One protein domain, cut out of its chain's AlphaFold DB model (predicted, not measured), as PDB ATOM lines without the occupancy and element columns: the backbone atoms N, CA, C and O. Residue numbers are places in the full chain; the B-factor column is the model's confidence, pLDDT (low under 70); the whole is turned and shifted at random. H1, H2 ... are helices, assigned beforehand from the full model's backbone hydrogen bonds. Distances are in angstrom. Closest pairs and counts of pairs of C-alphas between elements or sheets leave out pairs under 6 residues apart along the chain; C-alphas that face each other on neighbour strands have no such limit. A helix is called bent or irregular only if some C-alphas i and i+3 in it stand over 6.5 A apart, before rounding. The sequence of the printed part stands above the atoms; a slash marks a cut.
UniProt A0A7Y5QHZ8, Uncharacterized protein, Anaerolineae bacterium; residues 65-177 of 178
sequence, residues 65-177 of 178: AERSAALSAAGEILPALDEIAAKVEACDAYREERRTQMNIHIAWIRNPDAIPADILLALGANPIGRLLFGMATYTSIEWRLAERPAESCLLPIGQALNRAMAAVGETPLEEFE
ATOM      1  N   ALA A  65     -45.870  10.803 -25.423       79.81
ATOM      2  CA  ALA A  65     -46.537  11.899 -24.715       79.81
ATOM      3  C   ALA A  65     -46.628  11.652 -23.197       79.81
ATOM      4  O   ALA A  65     -46.328  12.552 -22.411       79.81
ATOM      5  N   GLU A  66     -46.961  10.428 -22.777       75.12
ATOM      6  CA  GLU A  66     -47.006  10.035 -21.361       75.12
ATOM      7  C   GLU A  66     -45.616  10.082 -20.733       75.12
ATOM      8  O   GLU A  66     -45.442  10.598 -19.628       75.12
ATOM      9  N   ARG A  67     -44.600   9.617 -21.471       74.81
ATOM     10  CA  ARG A  67     -43.201   9.726 -21.043       74.81
ATOM     11  C   ARG A  67     -42.803  11.181 -20.833       74.81
ATOM     12  O   ARG A  67     -42.218  11.514 -19.806       74.81
ATOM     13  N   SER A  68     -43.125  12.056 -21.784       77.62
ATOM     14  CA  SER A  68     -42.822  13.483 -21.675       77.62
ATOM     15  C   SER A  68     -43.542  14.133 -20.493       77.62
ATOM     16  O   SER A  68     -42.939  14.938 -19.787       77.62
ATOM     17  N   ALA A  69     -44.809  13.783 -20.256       80.12
ATOM     18  CA  ALA A  69     -45.580  14.291 -19.126       80.12
ATOM     19  C   ALA A  69     -44.977  13.842 -17.787       80.12
ATOM     20  O   ALA A  69     -44.772  14.667 -16.902       80.12
ATOM     21  N   ALA A  70     -44.610  12.565 -17.663       75.38
ATOM     22  CA  ALA A  70     -43.978  12.039 -16.458       75.38
ATOM     23  C   ALA A  70     -42.598  12.653 -16.198       75.38
ATOM     24  O   ALA A  70     -42.270  12.946 -15.051       75.38
ATOM     25  N   LEU A  71     -41.801  12.895 -17.243       77.44
ATOM     26  CA  LEU A  71     -40.521  13.601 -17.124       77.44
ATOM     27  C   LEU A  71     -40.711  15.064 -16.704       77.44
ATOM     28  O   LEU A  71     -39.956  15.564 -15.873       77.44
ATOM     29  N   SER A  72     -41.730  15.743 -17.240       82.88
ATOM     30  CA  SER A  72     -42.073  17.110 -16.836       82.88
ATOM     31  C   SER A  72     -42.488  17.160 -15.365       82.88
ATOM     32  O   SER A  72     -41.938  17.950 -14.601       82.88
ATOM     33  N   ALA A  73     -43.391  16.267 -14.950       80.06
ATOM     34  CA  ALA A  73     -43.841  16.158 -13.566       80.06
ATOM     35  C   ALA A  73     -42.684  15.802 -12.616       80.06
ATOM     36  O   ALA A  73     -42.561  16.390 -11.543       80.06
ATOM     37  N   ALA A  74     -41.782  14.902 -13.031       79.75
ATOM     38  CA  ALA A  74     -40.555  14.604 -12.293       79.75
ATOM     39  C   ALA A  74     -39.696  15.863 -12.091       79.75
ATOM     40  O   ALA A  74     -39.189  16.080 -10.994       79.75
ATOM     41  N   GLY A  75     -39.579  16.710 -13.119       83.38
ATOM     42  CA  GLY A  75     -38.885  17.998 -13.058       83.38
ATOM     43  C   GLY A  75     -39.456  18.949 -12.002       83.38
ATOM     44  O   GLY A  75     -38.698  19.565 -11.252       83.38
ATOM     45  N   GLU A  76     -40.784  19.031 -11.903       89.12
ATOM     46  CA  GLU A  76     -41.478  19.897 -10.939       89.12
ATOM     47  C   GLU A  76     -41.250  19.468  -9.484       89.12
ATOM     48  O   GLU A  76     -41.165  20.316  -8.591       89.12
ATOM     49  N   ILE A  77     -41.089  18.165  -9.235       93.81
ATOM     50  CA  ILE A  77     -40.873  17.626  -7.886       93.81
ATOM     51  C   ILE A  77     -39.398  17.542  -7.473       93.81
ATOM     52  O   ILE A  77     -39.135  17.190  -6.323       93.81
ATOM     53  N   LEU A  78     -38.427  17.852  -8.345       93.44
ATOM     54  CA  LEU A  78     -36.997  17.708  -8.015       93.44
ATOM     55  C   LEU A  78     -36.579  18.454  -6.734       93.44
ATOM     56  O   LEU A  78     -35.908  17.837  -5.906       93.44
ATOM     57  N   PRO A  79     -37.006  19.711  -6.483       94.31
ATOM     58  CA  PRO A  79     -36.668  20.389  -5.230       94.31
ATOM     59  C   PRO A  79     -37.237  19.677  -3.995       94.31
ATOM     60  O   PRO A  79     -36.565  19.566  -2.971       94.31
ATOM     61  N   ALA A  80     -38.464  19.153  -4.093       94.69
ATOM     62  CA  ALA A  80     -39.079  18.375  -3.019       94.69
ATOM     63  C   ALA A  80     -38.343  17.042  -2.806       94.69
ATOM     64  O   ALA A  80     -38.176  16.590  -1.675       94.69
ATOM     65  N   LEU A  81     -37.860  16.427  -3.885       96.75
ATOM     66  CA  LEU A  81     -37.087  15.193  -3.837       96.75
ATOM     67  C   LEU A  81     -35.716  15.394  -3.178       96.75
ATOM     68  O   LEU A  81     -35.272  14.524  -2.432       96.75
ATOM     69  N   ASP A  82     -35.065  16.538  -3.400       96.75
ATOM     70  CA  ASP A  82     -33.817  16.901  -2.721       96.75
ATOM     71  C   ASP A  82     -34.026  17.074  -1.211       96.75
ATOM     72  O   ASP A  82     -33.228  16.575  -0.412       96.75
ATOM     73  N   GLU A  83     -35.135  17.704  -0.812       97.19
ATOM     74  CA  GLU A  83     -35.537  17.788   0.593       97.19
ATOM     75  C   GLU A  83     -35.782  16.388   1.188       97.19
ATOM     76  O   GLU A  83     -35.275  16.076   2.270       97.19
ATOM     77  N   ILE A  84     -36.534  15.530   0.491       98.25
ATOM     78  CA  ILE A  84     -36.805  14.152   0.927       98.25
ATOM     79  C   ILE A  84     -35.495  13.375   1.084       98.25
ATOM     80  O   ILE A  84     -35.301  12.729   2.112       98.25
ATOM     81  N   ALA A  85     -34.580  13.472   0.117       98.25
ATOM     82  CA  ALA A  85     -33.280  12.809   0.162       98.25
ATOM     83  C   ALA A  85     -32.469  13.233   1.395       98.25
ATOM     84  O   ALA A  85     -31.949  12.383   2.118       98.25
ATOM     85  N   ALA A  86     -32.420  14.537   1.687       98.38
ATOM     86  CA  ALA A  86     -31.733  15.051   2.867       98.38
ATOM     87  C   ALA A  86     -32.354  14.527   4.174       98.38
ATOM     88  O   ALA A  86     -31.628  14.143   5.091       98.38
ATOM     89  N   LYS A  87     -33.689  14.461   4.266       98.38
ATOM     90  CA  LYS A  87     -34.367  13.911   5.452       98.38
ATOM     91  C   LYS A  87     -34.163  12.403   5.601       98.38
ATOM     92  O   LYS A  87     -33.978  11.938   6.720       98.38
ATOM     93  N   VAL A  88     -34.192  11.648   4.500       98.38
ATOM     94  CA  VAL A  88     -33.910  10.202   4.491       98.38
ATOM     95  C   VAL A  88     -32.506   9.931   5.033       98.38
ATOM     96  O   VAL A  88     -32.342   9.043   5.867       98.38
ATOM     97  N   GLU A  89     -31.520  10.735   4.634       98.31
ATOM     98  CA  GLU A  89     -30.144  10.624   5.126       98.31
ATOM     99  C   GLU A  89     -29.994  11.066   6.596       98.31
ATOM    100  O   GLU A  89     -29.182  10.529   7.343       98.31
ATOM    101  N   ALA A  90     -30.798  12.018   7.063       98.25
ATOM    102  CA  ALA A  90     -30.746  12.470   8.455       98.25
ATOM    103  C   ALA A  90     -31.531  11.576   9.438       98.25
ATOM    104  O   ALA A  90     -31.420  11.756  10.648       98.25
ATOM    105  N   CYS A  91     -32.365  10.651   8.952       98.25
ATOM    106  CA  CYS A  91     -33.305   9.909   9.790       98.25
ATOM    107  C   CYS A  91     -32.740   8.556  10.247       98.25
ATOM    108  O   CYS A  91     -32.758   7.571   9.503       98.25
ATOM    109  N   ASP A  92     -32.302   8.489  11.503       97.81
ATOM    110  CA  ASP A  92     -31.736   7.278  12.126       97.81
ATOM    111  C   ASP A  92     -32.758   6.149  12.335       97.81
ATOM    112  O   ASP A  92     -32.389   5.002  12.572       97.81
ATOM    113  N   ALA A  93     -34.057   6.446  12.222       97.50
ATOM    114  CA  ALA A  93     -35.100   5.424  12.266       97.50
ATOM    115  C   ALA A  93     -35.090   4.515  11.022       97.50
ATOM    116  O   ALA A  93     -35.654   3.421  11.055       97.50
ATOM    117  N   TYR A  94     -34.444   4.936   9.929       97.56
ATOM    118  CA  TYR A  94     -34.207   4.063   8.789       97.56
ATOM    119  C   TYR A  94     -33.005   3.155   9.014       97.56
ATOM    120  O   TYR A  94     -31.892   3.617   9.244       97.56
ATOM    121  N   ARG A  95     -33.215   1.851   8.808       95.31
ATOM    122  CA  ARG A  95     -32.117   0.899   8.610       95.31
ATOM    123  C   ARG A  95     -31.347   1.210   7.328       95.31
ATOM    124  O   ARG A  95     -31.906   1.773   6.384       95.31
ATOM    125  N   GLU A  96     -30.087   0.792   7.281       96.56
ATOM    126  CA  GLU A  96     -29.188   1.040   6.149       96.56
ATOM    127  C   GLU A  96     -29.778   0.525   4.830       96.56
ATOM    128  O   GLU A  96     -29.876   1.274   3.861       96.56
ATOM    129  N   GLU A  97     -30.300  -0.704   4.807       96.25
ATOM    130  CA  GLU A  97     -30.859  -1.298   3.589       96.25
ATOM    131  C   GLU A  97     -32.075  -0.519   3.085       96.25
ATOM    132  O   GLU A  97     -32.282  -0.352   1.880       96.25
ATOM    133  N   ARG A  98     -32.890  -0.021   4.020       96.69
ATOM    134  CA  ARG A  98     -34.073   0.776   3.709       96.69
ATOM    135  C   ARG A  98     -33.670   2.116   3.107       96.69
ATOM    136  O   ARG A  98     -34.238   2.518   2.095       96.69
ATOM    137  N   ARG A  99     -32.660   2.767   3.682       97.62
ATOM    138  CA  ARG A  99     -32.080   4.008   3.162       97.62
ATOM    139  C   ARG A  99     -31.522   3.820   1.752       97.62
ATOM    140  O   ARG A  99     -31.820   4.623   0.872       97.62
ATOM    141  N   THR A 100     -30.802   2.727   1.498       97.88
ATOM    142  CA  THR A 100     -30.317   2.386   0.151       97.88
ATOM    143  C   THR A 100     -31.466   2.256  -0.849       97.88
ATOM    144  O   THR A 100     -31.386   2.823  -1.935       97.88
ATOM    145  N   GLN A 101     -32.554   1.568  -0.490       97.25
ATOM    146  CA  GLN A 101     -33.720   1.419  -1.373       97.25
ATOM    147  C   GLN A 101     -34.385   2.766  -1.694       97.25
ATOM    148  O   GLN A 101     -34.687   3.037  -2.856       97.25
ATOM    149  N   MET A 102     -34.545   3.638  -0.695       98.25
ATOM    150  CA  MET A 102     -35.063   4.999  -0.895       98.25
ATOM    151  C   MET A 102     -34.165   5.798  -1.850       98.25
ATOM    152  O   MET A 102     -34.650   6.415  -2.794       98.25
ATOM    153  N   ASN A 103     -32.845   5.729  -1.656       97.88
ATOM    154  CA  ASN A 103     -31.880   6.436  -2.496       97.88
ATOM    155  C   ASN A 103     -31.846   5.910  -3.941       97.88
ATOM    156  O   ASN A 103     -31.651   6.701  -4.861       97.88
ATOM    157  N   ILE A 104     -32.099   4.616  -4.165       97.94
ATOM    158  CA  ILE A 104     -32.277   4.054  -5.516       97.94
ATOM    159  C   ILE A 104     -33.520   4.652  -6.186       97.94
ATOM    160  O   ILE A 104     -33.431   5.109  -7.324       97.94
ATOM    161  N   HIS A 105     -34.656   4.717  -5.483       97.81
ATOM    162  CA  HIS A 105     -35.878   5.325  -6.027       97.81
ATOM    163  C   HIS A 105     -35.664   6.809  -6.352       97.81
ATOM    164  O   HIS A 105     -36.029   7.256  -7.436       97.81
ATOM    165  N   ILE A 106     -35.017   7.562  -5.458       97.25
ATOM    166  CA  ILE A 106     -34.658   8.970  -5.684       97.25
ATOM    167  C   ILE A 106     -33.760   9.114  -6.918       97.25
ATOM    168  O   ILE A 106     -34.004   9.981  -7.758       97.25
ATOM    169  N   ALA A 107     -32.736   8.268  -7.058       97.12
ATOM    170  CA  ALA A 107     -31.836   8.301  -8.207       97.12
ATOM    171  C   ALA A 107     -32.577   8.025  -9.524       97.12
ATOM    172  O   ALA A 107     -32.349   8.722 -10.510       97.12
ATOM    173  N   TRP A 108     -33.500   7.064  -9.522       96.19
ATOM    174  CA  TRP A 108     -34.357   6.761 -10.665       96.19
ATOM    175  C   TRP A 108     -35.350   7.872 -10.992       96.19
ATOM    176  O   TRP A 108     -35.576   8.141 -12.163       96.19
ATOM    177  N   ILE A 109     -35.904   8.571 -10.002       95.00
ATOM    178  CA  ILE A 109     -36.769   9.730 -10.268       95.00
ATOM    179  C   ILE A 109     -35.951  10.888 -10.863       95.00
ATOM    180  O   ILE A 109     -36.407  11.535 -11.803       95.00
ATOM    181  N   ARG A 110     -34.727  11.131 -10.368       93.81
ATOM    182  CA  ARG A 110     -33.819  12.157 -10.920       93.81
ATOM    183  C   ARG A 110     -33.341  11.826 -12.333       93.81
ATOM    184  O   ARG A 110     -33.124  12.733 -13.129       93.81
ATOM    185  N   ASN A 111     -33.137  10.544 -12.622       92.31
ATOM    186  CA  ASN A 111     -32.700  10.060 -13.924       92.31
ATOM    187  C   ASN A 111     -33.538   8.844 -14.362       92.31
ATOM    188  O   ASN A 111     -33.092   7.703 -14.198       92.31
ATOM    189  N   PRO A 112     -34.735   9.067 -14.934       89.88
ATOM    190  CA  PRO A 112     -35.640   7.977 -15.306       89.88
ATOM    191  C   PRO A 112     -35.094   7.056 -16.400       89.88
ATOM    192  O   PRO A 112     -35.489   5.897 -16.477       89.88
ATOM    193  N   ASP A 113     -34.126   7.522 -17.193       88.44
ATOM    194  CA  ASP A 113     -33.443   6.692 -18.190       88.44
ATOM    195  C   ASP A 113     -32.517   5.637 -17.553       88.44
ATOM    196  O   ASP A 113     -32.097   4.696 -18.224       88.44
ATOM    197  N   ALA A 114     -32.210   5.759 -16.254       92.56
ATOM    198  CA  ALA A 114     -31.450   4.765 -15.498       92.56
ATOM    199  C   ALA A 114     -32.320   3.651 -14.885       92.56
ATOM    200  O   ALA A 114     -31.781   2.763 -14.218       92.56
ATOM    201  N   ILE A 115     -33.645   3.687 -15.072       92.75
ATOM    202  CA  ILE A 115     -34.548   2.630 -14.602       92.75
ATOM    203  C   ILE A 115     -34.345   1.381 -15.479       92.75
ATOM    204  O   ILE A 115     -34.495   1.469 -16.701       92.75
ATOM    205  N   PRO A 116     -34.036   0.204 -14.901       94.81
ATOM    206  CA  PRO A 116     -33.970  -1.043 -15.659       94.81
ATOM    207  C   PRO A 116     -35.289  -1.334 -16.390       94.81
ATOM    208  O   PRO A 116     -36.368  -1.110 -15.843       94.81
ATOM    209  N   ALA A 117     -35.224  -1.835 -17.626       89.44
ATOM    210  CA  ALA A 117     -36.408  -1.997 -18.477       89.44
ATOM    211  C   ALA A 117     -37.470  -2.945 -17.885       89.44
ATOM    212  O   ALA A 117     -38.666  -2.716 -18.050       89.44
ATOM    213  N   ASP A 118     -37.044  -3.987 -17.172       92.56
ATOM    214  CA  ASP A 118     -37.910  -4.918 -16.445       92.56
ATOM    215  C   ASP A 118     -38.635  -4.241 -15.274       92.56
ATOM    216  O   ASP A 118     -39.826  -4.471 -15.062       92.56
ATOM    217  N   ILE A 119     -37.948  -3.350 -14.558       93.75
ATOM    218  CA  ILE A 119     -38.551  -2.526 -13.507       93.75
ATOM    219  C   ILE A 119     -39.521  -1.515 -14.111       93.75
ATOM    220  O   ILE A 119     -40.631  -1.363 -13.613       93.75
ATOM    221  N   LEU A 120     -39.146  -0.856 -15.208       89.69
ATOM    222  CA  LEU A 120     -40.012   0.101 -15.892       89.69
ATOM    223  C   LEU A 120     -41.311  -0.563 -16.377       89.69
ATOM    224  O   LEU A 120     -42.392  -0.004 -16.201       89.69
ATOM    225  N   LEU A 121     -41.213  -1.784 -16.914       88.25
ATOM    226  CA  LEU A 121     -42.364  -2.619 -17.263       88.25
ATOM    227  C   LEU A 121     -43.224  -2.941 -16.033       88.25
ATOM    228  O   LEU A 121     -44.444  -2.829 -16.098       88.25
ATOM    229  N   ALA A 122     -42.603  -3.308 -14.910       91.12
ATOM    230  CA  ALA A 122     -43.320  -3.625 -13.677       91.12
ATOM    231  C   ALA A 122     -44.025  -2.405 -13.047       91.12
ATOM    232  O   ALA A 122     -45.047  -2.568 -12.384       91.12
ATOM    233  N   LEU A 123     -43.493  -1.194 -13.243       91.38
ATOM    234  CA  LEU A 123     -44.074   0.046 -12.724       91.38
ATOM    235  C   LEU A 123     -45.297   0.523 -13.538       91.38
ATOM    236  O   LEU A 123     -46.210   1.122 -12.969       91.38
ATOM    237  N   GLY A 124     -45.358   0.247 -14.843       89.06
ATOM    238  CA  GLY A 124     -46.512   0.578 -15.693       89.06
ATOM    239  C   GLY A 124     -46.668   2.075 -16.013       89.06
ATOM    240  O   GLY A 124     -45.680   2.787 -16.183       89.06
ATOM    241  N   ALA A 125     -47.917   2.554 -16.117       83.38
ATOM    242  CA  ALA A 125     -48.288   3.846 -16.725       83.38
ATOM    243  C   ALA A 125     -47.913   5.131 -15.939       83.38
ATOM    244  O   ALA A 125     -48.192   6.233 -16.396       83.38
ATOM    245  N   ASN A 126     -47.256   5.036 -14.780       88.38
ATOM    246  CA  ASN A 126     -46.730   6.203 -14.053       88.38
ATOM    247  C   ASN A 126     -45.536   5.806 -13.171       88.38
ATOM    248  O   ASN A 126     -45.670   5.689 -11.950       88.38
ATOM    249  N   PRO A 127     -44.351   5.551 -13.745       91.75
ATOM    250  CA  PRO A 127     -43.242   5.012 -12.971       91.75
ATOM    251  C   PRO A 127     -42.767   5.964 -11.874       91.75
ATOM    252  O   PRO A 127     -42.404   5.507 -10.797       91.75
ATOM    253  N   ILE A 128     -42.843   7.279 -12.093       94.31
ATOM    254  CA  ILE A 128     -42.463   8.280 -11.090       94.31
ATOM    255  C   ILE A 128     -43.405   8.225  -9.887       94.31
ATOM    256  O   ILE A 128     -42.946   8.086  -8.751       94.31
ATOM    257  N   GLY A 129     -44.717   8.251 -10.135       94.69
ATOM    258  CA  GLY A 129     -45.724   8.104  -9.090       94.69
ATOM    259  C   GLY A 129     -45.583   6.797  -8.312       94.69
ATOM    260  O   GLY A 129     -45.579   6.794  -7.082       94.69
ATOM    261  N   ARG A 130     -45.342   5.684  -9.011       95.69
ATOM    262  CA  ARG A 130     -45.132   4.369  -8.385       95.69
ATOM    263  C   ARG A 130     -43.866   4.296  -7.537       95.69
ATOM    264  O   ARG A 130     -43.888   3.671  -6.476       95.69
ATOM    265  N   LEU A 131     -42.782   4.948  -7.955       97.06
ATOM    266  CA  LEU A 131     -41.555   5.036  -7.161       97.06
ATOM    267  C   LEU A 131     -41.772   5.849  -5.879       97.06
ATOM    268  O   LEU A 131     -41.355   5.398  -4.807       97.06
ATOM    269  N   LEU A 132     -42.465   6.994  -5.968       97.69
ATOM    270  CA  LEU A 132     -42.864   7.802  -4.809       97.69
ATOM    271  C   LEU A 132     -43.773   7.015  -3.858       97.69
ATOM    272  O   LEU A 132     -43.526   6.990  -2.653       97.69
ATOM    273  N   PHE A 133     -44.766   6.305  -4.394       97.44
ATOM    274  CA  PHE A 133     -45.660   5.446  -3.620       97.44
ATOM    275  C   PHE A 133     -44.909   4.326  -2.893       97.44
ATOM    276  O   PHE A 133     -45.163   4.059  -1.714       97.44
ATOM    277  N   GLY A 134     -43.937   3.692  -3.557       97.62
ATOM    278  CA  GLY A 134     -43.064   2.700  -2.932       97.62
ATOM    279  C   GLY A 134     -42.286   3.283  -1.749       97.62
ATOM    280  O   GLY A 134     -42.266   2.688  -0.671       97.62
ATOM    281  N   MET A 135     -41.722   4.483  -1.912       98.62
ATOM    282  CA  MET A 135     -41.032   5.198  -0.832       98.62
ATOM    283  C   MET A 135     -41.969   5.552   0.333       98.62
ATOM    284  O   MET A 135     -41.612   5.365   1.498       98.62
ATOM    285  N   ALA A 136     -43.183   6.023   0.044       98.50
ATOM    286  CA  ALA A 136     -44.182   6.337   1.064       98.50
ATOM    287  C   ALA A 136     -44.602   5.079   1.841       98.50
ATOM    288  O   ALA A 136     -44.616   5.078   3.072       98.50
ATOM    289  N   THR A 137     -44.832   3.968   1.139       98.25
ATOM    290  CA  THR A 137     -45.167   2.670   1.743       98.25
ATOM    291  C   THR A 137     -44.049   2.174   2.659       98.25
ATOM    292  O   THR A 137     -44.300   1.743   3.783       98.25
ATOM    293  N   TYR A 138     -42.797   2.273   2.212       98.00
ATOM    294  CA  TYR A 138     -41.616   1.952   3.011       98.00
ATOM    295  C   TYR A 138     -41.529   2.795   4.285       98.00
ATOM    296  O   TYR A 138     -41.338   2.239   5.368       98.00
ATOM    297  N   THR A 139     -41.748   4.103   4.167       98.50
ATOM    298  CA  THR A 139     -41.800   5.025   5.311       98.50
ATOM    299  C   THR A 139     -42.894   4.610   6.300       98.50
ATOM    300  O   THR A 139     -42.637   4.504   7.499       98.50
ATOM    301  N   SER A 140     -44.103   4.318   5.806       98.38
ATOM    302  CA  SER A 140     -45.263   3.926   6.626       98.38
ATOM    303  C   SER A 140     -45.015   2.616   7.370       98.38
ATOM    304  O   SER A 140     -45.328   2.493   8.557       98.38
ATOM    305  N   ILE A 141     -44.381   1.642   6.709       97.81
ATOM    306  CA  ILE A 141     -44.024   0.363   7.326       97.81
ATOM    307  C   ILE A 141     -43.011   0.563   8.454       97.81
ATOM    308  O   ILE A 141     -43.254   0.054   9.546       97.81
ATOM    309  N   GLU A 142     -41.913   1.288   8.230       97.69
ATOM    310  CA  GLU A 142     -40.905   1.520   9.278       97.69
ATOM    311  C   GLU A 142     -41.499   2.333  10.443       97.69
ATOM    312  O   GLU A 142     -41.285   1.994  11.606       97.69
ATOM    313  N   TRP A 143     -42.345   3.331  10.157       98.00
ATOM    314  CA  TRP A 143     -43.014   4.120  11.196       98.00
ATOM    315  C   TRP A 143     -43.978   3.265  12.019       98.00
ATOM    316  O   TRP A 143     -44.000   3.354  13.246       98.00
ATOM    317  N   ARG A 144     -44.725   2.367  11.366       97.75
ATOM    318  CA  ARG A 144     -45.591   1.393  12.041       97.75
ATOM    319  C   ARG A 144     -44.799   0.402  12.892       97.75
ATOM    320  O   ARG A 144     -45.245   0.091  13.990       97.75
ATOM    321  N   LEU A 145     -43.659  -0.091  12.408       96.69
ATOM    322  CA  LEU A 145     -42.792  -1.000  13.167       96.69
ATOM    323  C   LEU A 145     -42.194  -0.331  14.412       96.69
ATOM    324  O   LEU A 145     -41.953  -1.015  15.400       96.69
ATOM    325  N   ALA A 146     -42.018   0.990  14.383       96.88
ATOM    326  CA  ALA A 146     -41.602   1.796  15.528       96.88
ATOM    327  C   ALA A 146     -42.761   2.205  16.466       96.88
ATOM    328  O   ALA A 146     -42.550   3.038  17.340       96.88
ATOM    329  N   GLU A 147     -43.971   1.660  16.278       97.25
ATOM    330  CA  GLU A 147     -45.195   2.010  17.028       97.25
ATOM    331  C   GLU A 147     -45.715   3.439  16.789       97.25
ATOM    332  O   GLU A 147     -46.435   4.005  17.608       97.25
ATOM    333  N   ARG A 148     -45.405   4.014  15.622       97.00
ATOM    334  CA  ARG A 148     -45.885   5.328  15.160       97.00
ATOM    335  C   ARG A 148     -45.654   6.481  16.157       97.00
ATOM    336  O   ARG A 148     -46.600   7.200  16.484       97.00
ATOM    337  N   PRO A 149     -44.417   6.717  16.632       97.75
ATOM    338  CA  PRO A 149     -44.169   7.823  17.540       97.75
ATOM    339  C   PRO A 149     -44.389   9.150  16.803       97.75
ATOM    340  O   PRO A 149     -43.915   9.319  15.676       97.75
ATOM    341  N   ALA A 150     -45.096  10.086  17.442       96.62
ATOM    342  CA  ALA A 150     -45.410  11.398  16.865       96.62
ATOM    343  C   ALA A 150     -44.148  12.229  16.567       96.62
ATOM    344  O   ALA A 150     -44.098  12.950  15.580       96.62
ATOM    345  N   GLU A 151     -43.098  12.050  17.372       97.50
ATOM    346  CA  GLU A 151     -41.802  12.730  17.225       97.50
ATOM    347  C   GLU A 151     -40.844  12.012  16.251       97.50
ATOM    348  O   GLU A 151     -39.652  12.313  16.193       97.50
ATOM    349  N   SER A 152     -41.319  11.006  15.508       97.88
ATOM    350  CA  SER A 152     -40.476  10.266  14.565       97.88
ATOM    351  C   SER A 152     -40.050  11.143  13.389       97.88
ATOM    352  O   SER A 152     -40.891  11.773  12.753       97.88
ATOM    353  N   CYS A 153     -38.776  11.065  12.985       98.38
ATOM    354  CA  CYS A 153     -38.311  11.657  11.725       98.38
ATOM    355  C   CYS A 153     -39.009  11.075  10.481       98.38
ATOM    356  O   CYS A 153     -38.994  11.708   9.427       98.38
ATOM    357  N   LEU A 154     -39.662   9.912  10.595       98.25
ATOM    358  CA  LEU A 154     -40.396   9.272   9.502       98.25
ATOM    359  C   LEU A 154     -41.702   9.999   9.153       98.25
ATOM    360  O   LEU A 154     -42.090  10.003   7.988       98.25
ATOM    361  N   LEU A 155     -42.354  10.647  10.123       98.19
ATOM    362  CA  LEU A 155     -43.610  11.368   9.897       98.19
ATOM    363  C   LEU A 155     -43.448  12.546   8.912       98.19
ATOM    364  O   LEU A 155     -44.123  12.544   7.878       98.19
ATOM    365  N   PRO A 156     -42.523  13.509   9.122       98.19
ATOM    366  CA  PRO A 156     -42.325  14.599   8.169       98.19
ATOM    367  C   PRO A 156     -41.780  14.131   6.811       98.19
ATOM    368  O   PRO A 156     -41.988  14.812   5.806       98.19
ATOM    369  N   ILE A 157     -41.106  12.976   6.748       98.44
ATOM    370  CA  ILE A 157     -40.706  12.347   5.477       98.44
ATOM    371  C   ILE A 157     -41.939  11.837   4.729       98.44
ATOM    372  O   ILE A 157     -42.101  12.139   3.548       98.44
ATOM    373  N   GLY A 158     -42.834  11.126   5.419       98.31
ATOM    374  CA  GLY A 158     -44.095  10.641   4.860       98.31
ATOM    375  C   GLY A 158     -44.983  11.772   4.339       98.31
ATOM    376  O   GLY A 158     -45.485  11.696   3.220       98.31
ATOM    377  N   GLN A 159     -45.091  12.875   5.083       98.38
ATOM    378  CA  GLN A 159     -45.822  14.074   4.648       98.38
ATOM    379  C   GLN A 159     -45.204  14.720   3.398       98.38
ATOM    380  O   GLN A 159     -45.922  15.149   2.493       98.38
ATOM    381  N   ALA A 160     -43.870  14.795   3.319       97.81
ATOM    382  CA  ALA A 160     -43.186  15.309   2.132       97.81
ATOM    383  C   ALA A 160     -43.428  14.411   0.906       97.81
ATOM    384  O   ALA A 160     -43.705  14.918  -0.182       97.81
ATOM    385  N   LEU A 161     -43.408  13.088   1.095       98.25
ATOM    386  CA  LEU A 161     -43.746  12.114   0.057       98.25
ATOM    387  C   LEU A 161     -45.204  12.237  -0.398       98.25
ATOM    388  O   LEU A 161     -45.453  12.217  -1.598       98.25
ATOM    389  N   ASN A 162     -46.154  12.442   0.519       98.00
ATOM    390  CA  ASN A 162     -47.559  12.695   0.188       98.00
ATOM    391  C   ASN A 162     -47.734  13.931  -0.701       98.00
ATOM    392  O   ASN A 162     -48.462  13.874  -1.692       98.00
ATOM    393  N   ARG A 163     -47.031  15.031  -0.396       96.56
ATOM    394  CA  ARG A 163     -47.050  16.235  -1.243       96.56
ATOM    395  C   ARG A 163     -46.484  15.965  -2.637       96.56
ATOM    396  O   ARG A 163     -47.074  16.403  -3.619       96.56
ATOM    397  N   ALA A 164     -45.378  15.227  -2.727       96.19
ATOM    398  CA  ALA A 164     -44.783  14.858  -4.010       96.19
ATOM    399  C   ALA A 164     -45.690  13.918  -4.828       96.19
ATOM    400  O   ALA A 164     -45.843  14.118  -6.027       96.19
ATOM    401  N   MET A 165     -46.333  12.935  -4.186       96.44
ATOM    402  CA  MET A 165     -47.311  12.044  -4.825       96.44
ATOM    403  C   MET A 165     -48.511  12.818  -5.369       96.44
ATOM    404  O   MET A 165     -48.856  12.661  -6.538       96.44
ATOM    405  N   ALA A 166     -49.089  13.713  -4.563       94.75
ATOM    406  CA  ALA A 166     -50.201  14.554  -4.995       94.75
ATOM    407  C   ALA A 166     -49.830  15.419  -6.214       94.75
ATOM    408  O   ALA A 166     -50.633  15.561  -7.133       94.75
ATOM    409  N   ALA A 167     -48.604  15.954  -6.253       93.19
ATOM    410  CA  ALA A 167     -48.113  16.753  -7.376       93.19
ATOM    411  C   ALA A 167     -48.016  15.958  -8.691       93.19
ATOM    412  O   ALA A 167     -48.164  16.537  -9.762       93.19
ATOM    413  N   VAL A 168     -47.817  14.637  -8.623       92.62
ATOM    414  CA  VAL A 168     -47.755  13.758  -9.804       92.62
ATOM    415  C   VAL A 168     -49.047  12.968 -10.048       92.62
ATOM    416  O   VAL A 168     -49.044  11.997 -10.804       92.62
ATOM    417  N   GLY A 169     -50.153  13.366  -9.409       91.19
ATOM    418  CA  GLY A 169     -51.471  12.756  -9.601       91.19
ATOM    419  C   GLY A 169     -51.676  11.403  -8.909       91.19
ATOM    420  O   GLY A 169     -52.637  10.707  -9.226       91.19
ATOM    421  N   GLU A 170     -50.804  11.024  -7.975       93.75
ATOM    422  CA  GLU A 170     -50.980   9.828  -7.145       93.75
ATOM    423  C   GLU A 170     -51.778  10.135  -5.872       93.75
ATOM    424  O   GLU A 170     -51.741  11.249  -5.341       93.75
ATOM    425  N   THR A 171     -52.469   9.122  -5.346       96.25
ATOM    426  CA  THR A 171     -53.218   9.232  -4.088       96.25
ATOM    427  C   THR A 171     -52.260   9.213  -2.889       96.25
ATOM    428  O   THR A 171     -51.512   8.243  -2.732       96.25
ATOM    429  N   PRO A 172     -52.282  10.238  -2.017       97.62
ATOM    430  CA  PRO A 172     -51.515  10.245  -0.772       97.62
ATOM    431  C   PRO A 172     -51.868   9.081   0.166       97.62
ATOM    432  O   PRO A 172     -52.978   8.555   0.127       97.62
ATOM    433  N   LEU A 173     -50.936   8.698   1.042       97.88
ATOM    434  CA  LEU A 173     -51.206   7.727   2.104       97.88
ATOM    435  C   LEU A 173     -51.906   8.404   3.288       97.88
ATOM    436  O   LEU A 173     -51.375   9.373   3.836       97.88
ATOM    437  N   GLU A 174     -53.043   7.850   3.714       97.94
ATOM    438  CA  GLU A 174     -53.858   8.376   4.820       97.94
ATOM    439  C   GLU A 174     -53.060   8.500   6.130       97.94
ATOM    440  O   GLU A 174     -53.278   9.413   6.921       97.94
ATOM    441  N   GLU A 175     -52.084   7.615   6.372       96.25
ATOM    442  CA  GLU A 175     -51.313   7.633   7.622       96.25
ATOM    443  C   GLU A 175     -50.420   8.868   7.788       96.25
ATOM    444  O   GLU A 175     -49.972   9.147   8.899       96.25
ATOM    445  N   PHE A 176     -50.153   9.589   6.702       97.31
ATOM    446  CA  PHE A 176     -49.357  10.815   6.702       97.31
ATOM    447  C   PHE A 176     -50.195  12.049   6.357       97.31
ATOM    448  O   PHE A 176     -49.652  13.052   5.890       97.31
ATOM    449  N   GLU A 177     -51.515  11.983   6.542       92.38
ATOM    450  CA  GLU A 177     -52.369  13.168   6.504       92.38
ATOM    451  C   GLU A 177     -52.083  14.072   7.712       92.38
ATOM    452  O   GLU A 177     -52.075  13.624   8.860       92.38
TER     453      GLU A 177
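This is residues 65 to 177 of the 178 residues of an uncharacterized protein of Anaerolineae bacterium (UniProt A0A7Y5QHZ8). Four helical lengths, H1b, H2, H4 and H5, stand side by side as an up-and-down bundle, each running against the one before, with arm H1a and short H3 at one end. The printed part has 113 residues with five named helices, H1 to H5 in order along the chain, which hold 81 of them, and no named strand; its class is all helix, and it is compact, with a radius of gyration of the C-alphas of 13.5 A and spans of 42 by 26 by 23 A.

H1, residues 65 to 90, assigned as one helix by its hydrogen bonds, is bent, C-alphas 76 and 79 being 7.5 A apart; H1a, residues 65 to 76, and H1b, residues 79 to 90, stand at 61 degrees. H1b touches H2, residues 96 to 110, in a hairpin (closest C-alphas Val 88 and Arg 99, 6.6 A), and H5, residues 154 to 167 (Ile 84 and Ile 157, 6.3 A). H4, residues 127 to 145, touches H5 in a hairpin (Ala 136 and Gly 158, 5.7 A) and H2 (His 105 and Leu 131, 5.8 A). H3, residues 117 to 123, only just touches H4, only at the corner, with 3 pairs of C-alphas within 8 A. Every O i to N i+4 pair is within hydrogen-bond range in H1a, H1b, H2, H3, H4 and H5.

H4 is 26.8 A long. H1a begins at C-alpha 65 (-46.537, 11.899, -24.715); H5 ends at C-alpha 167 (-48.113, 16.753, -7.376).

The printed part has no cut, no link is long, and no printed residue is under 70.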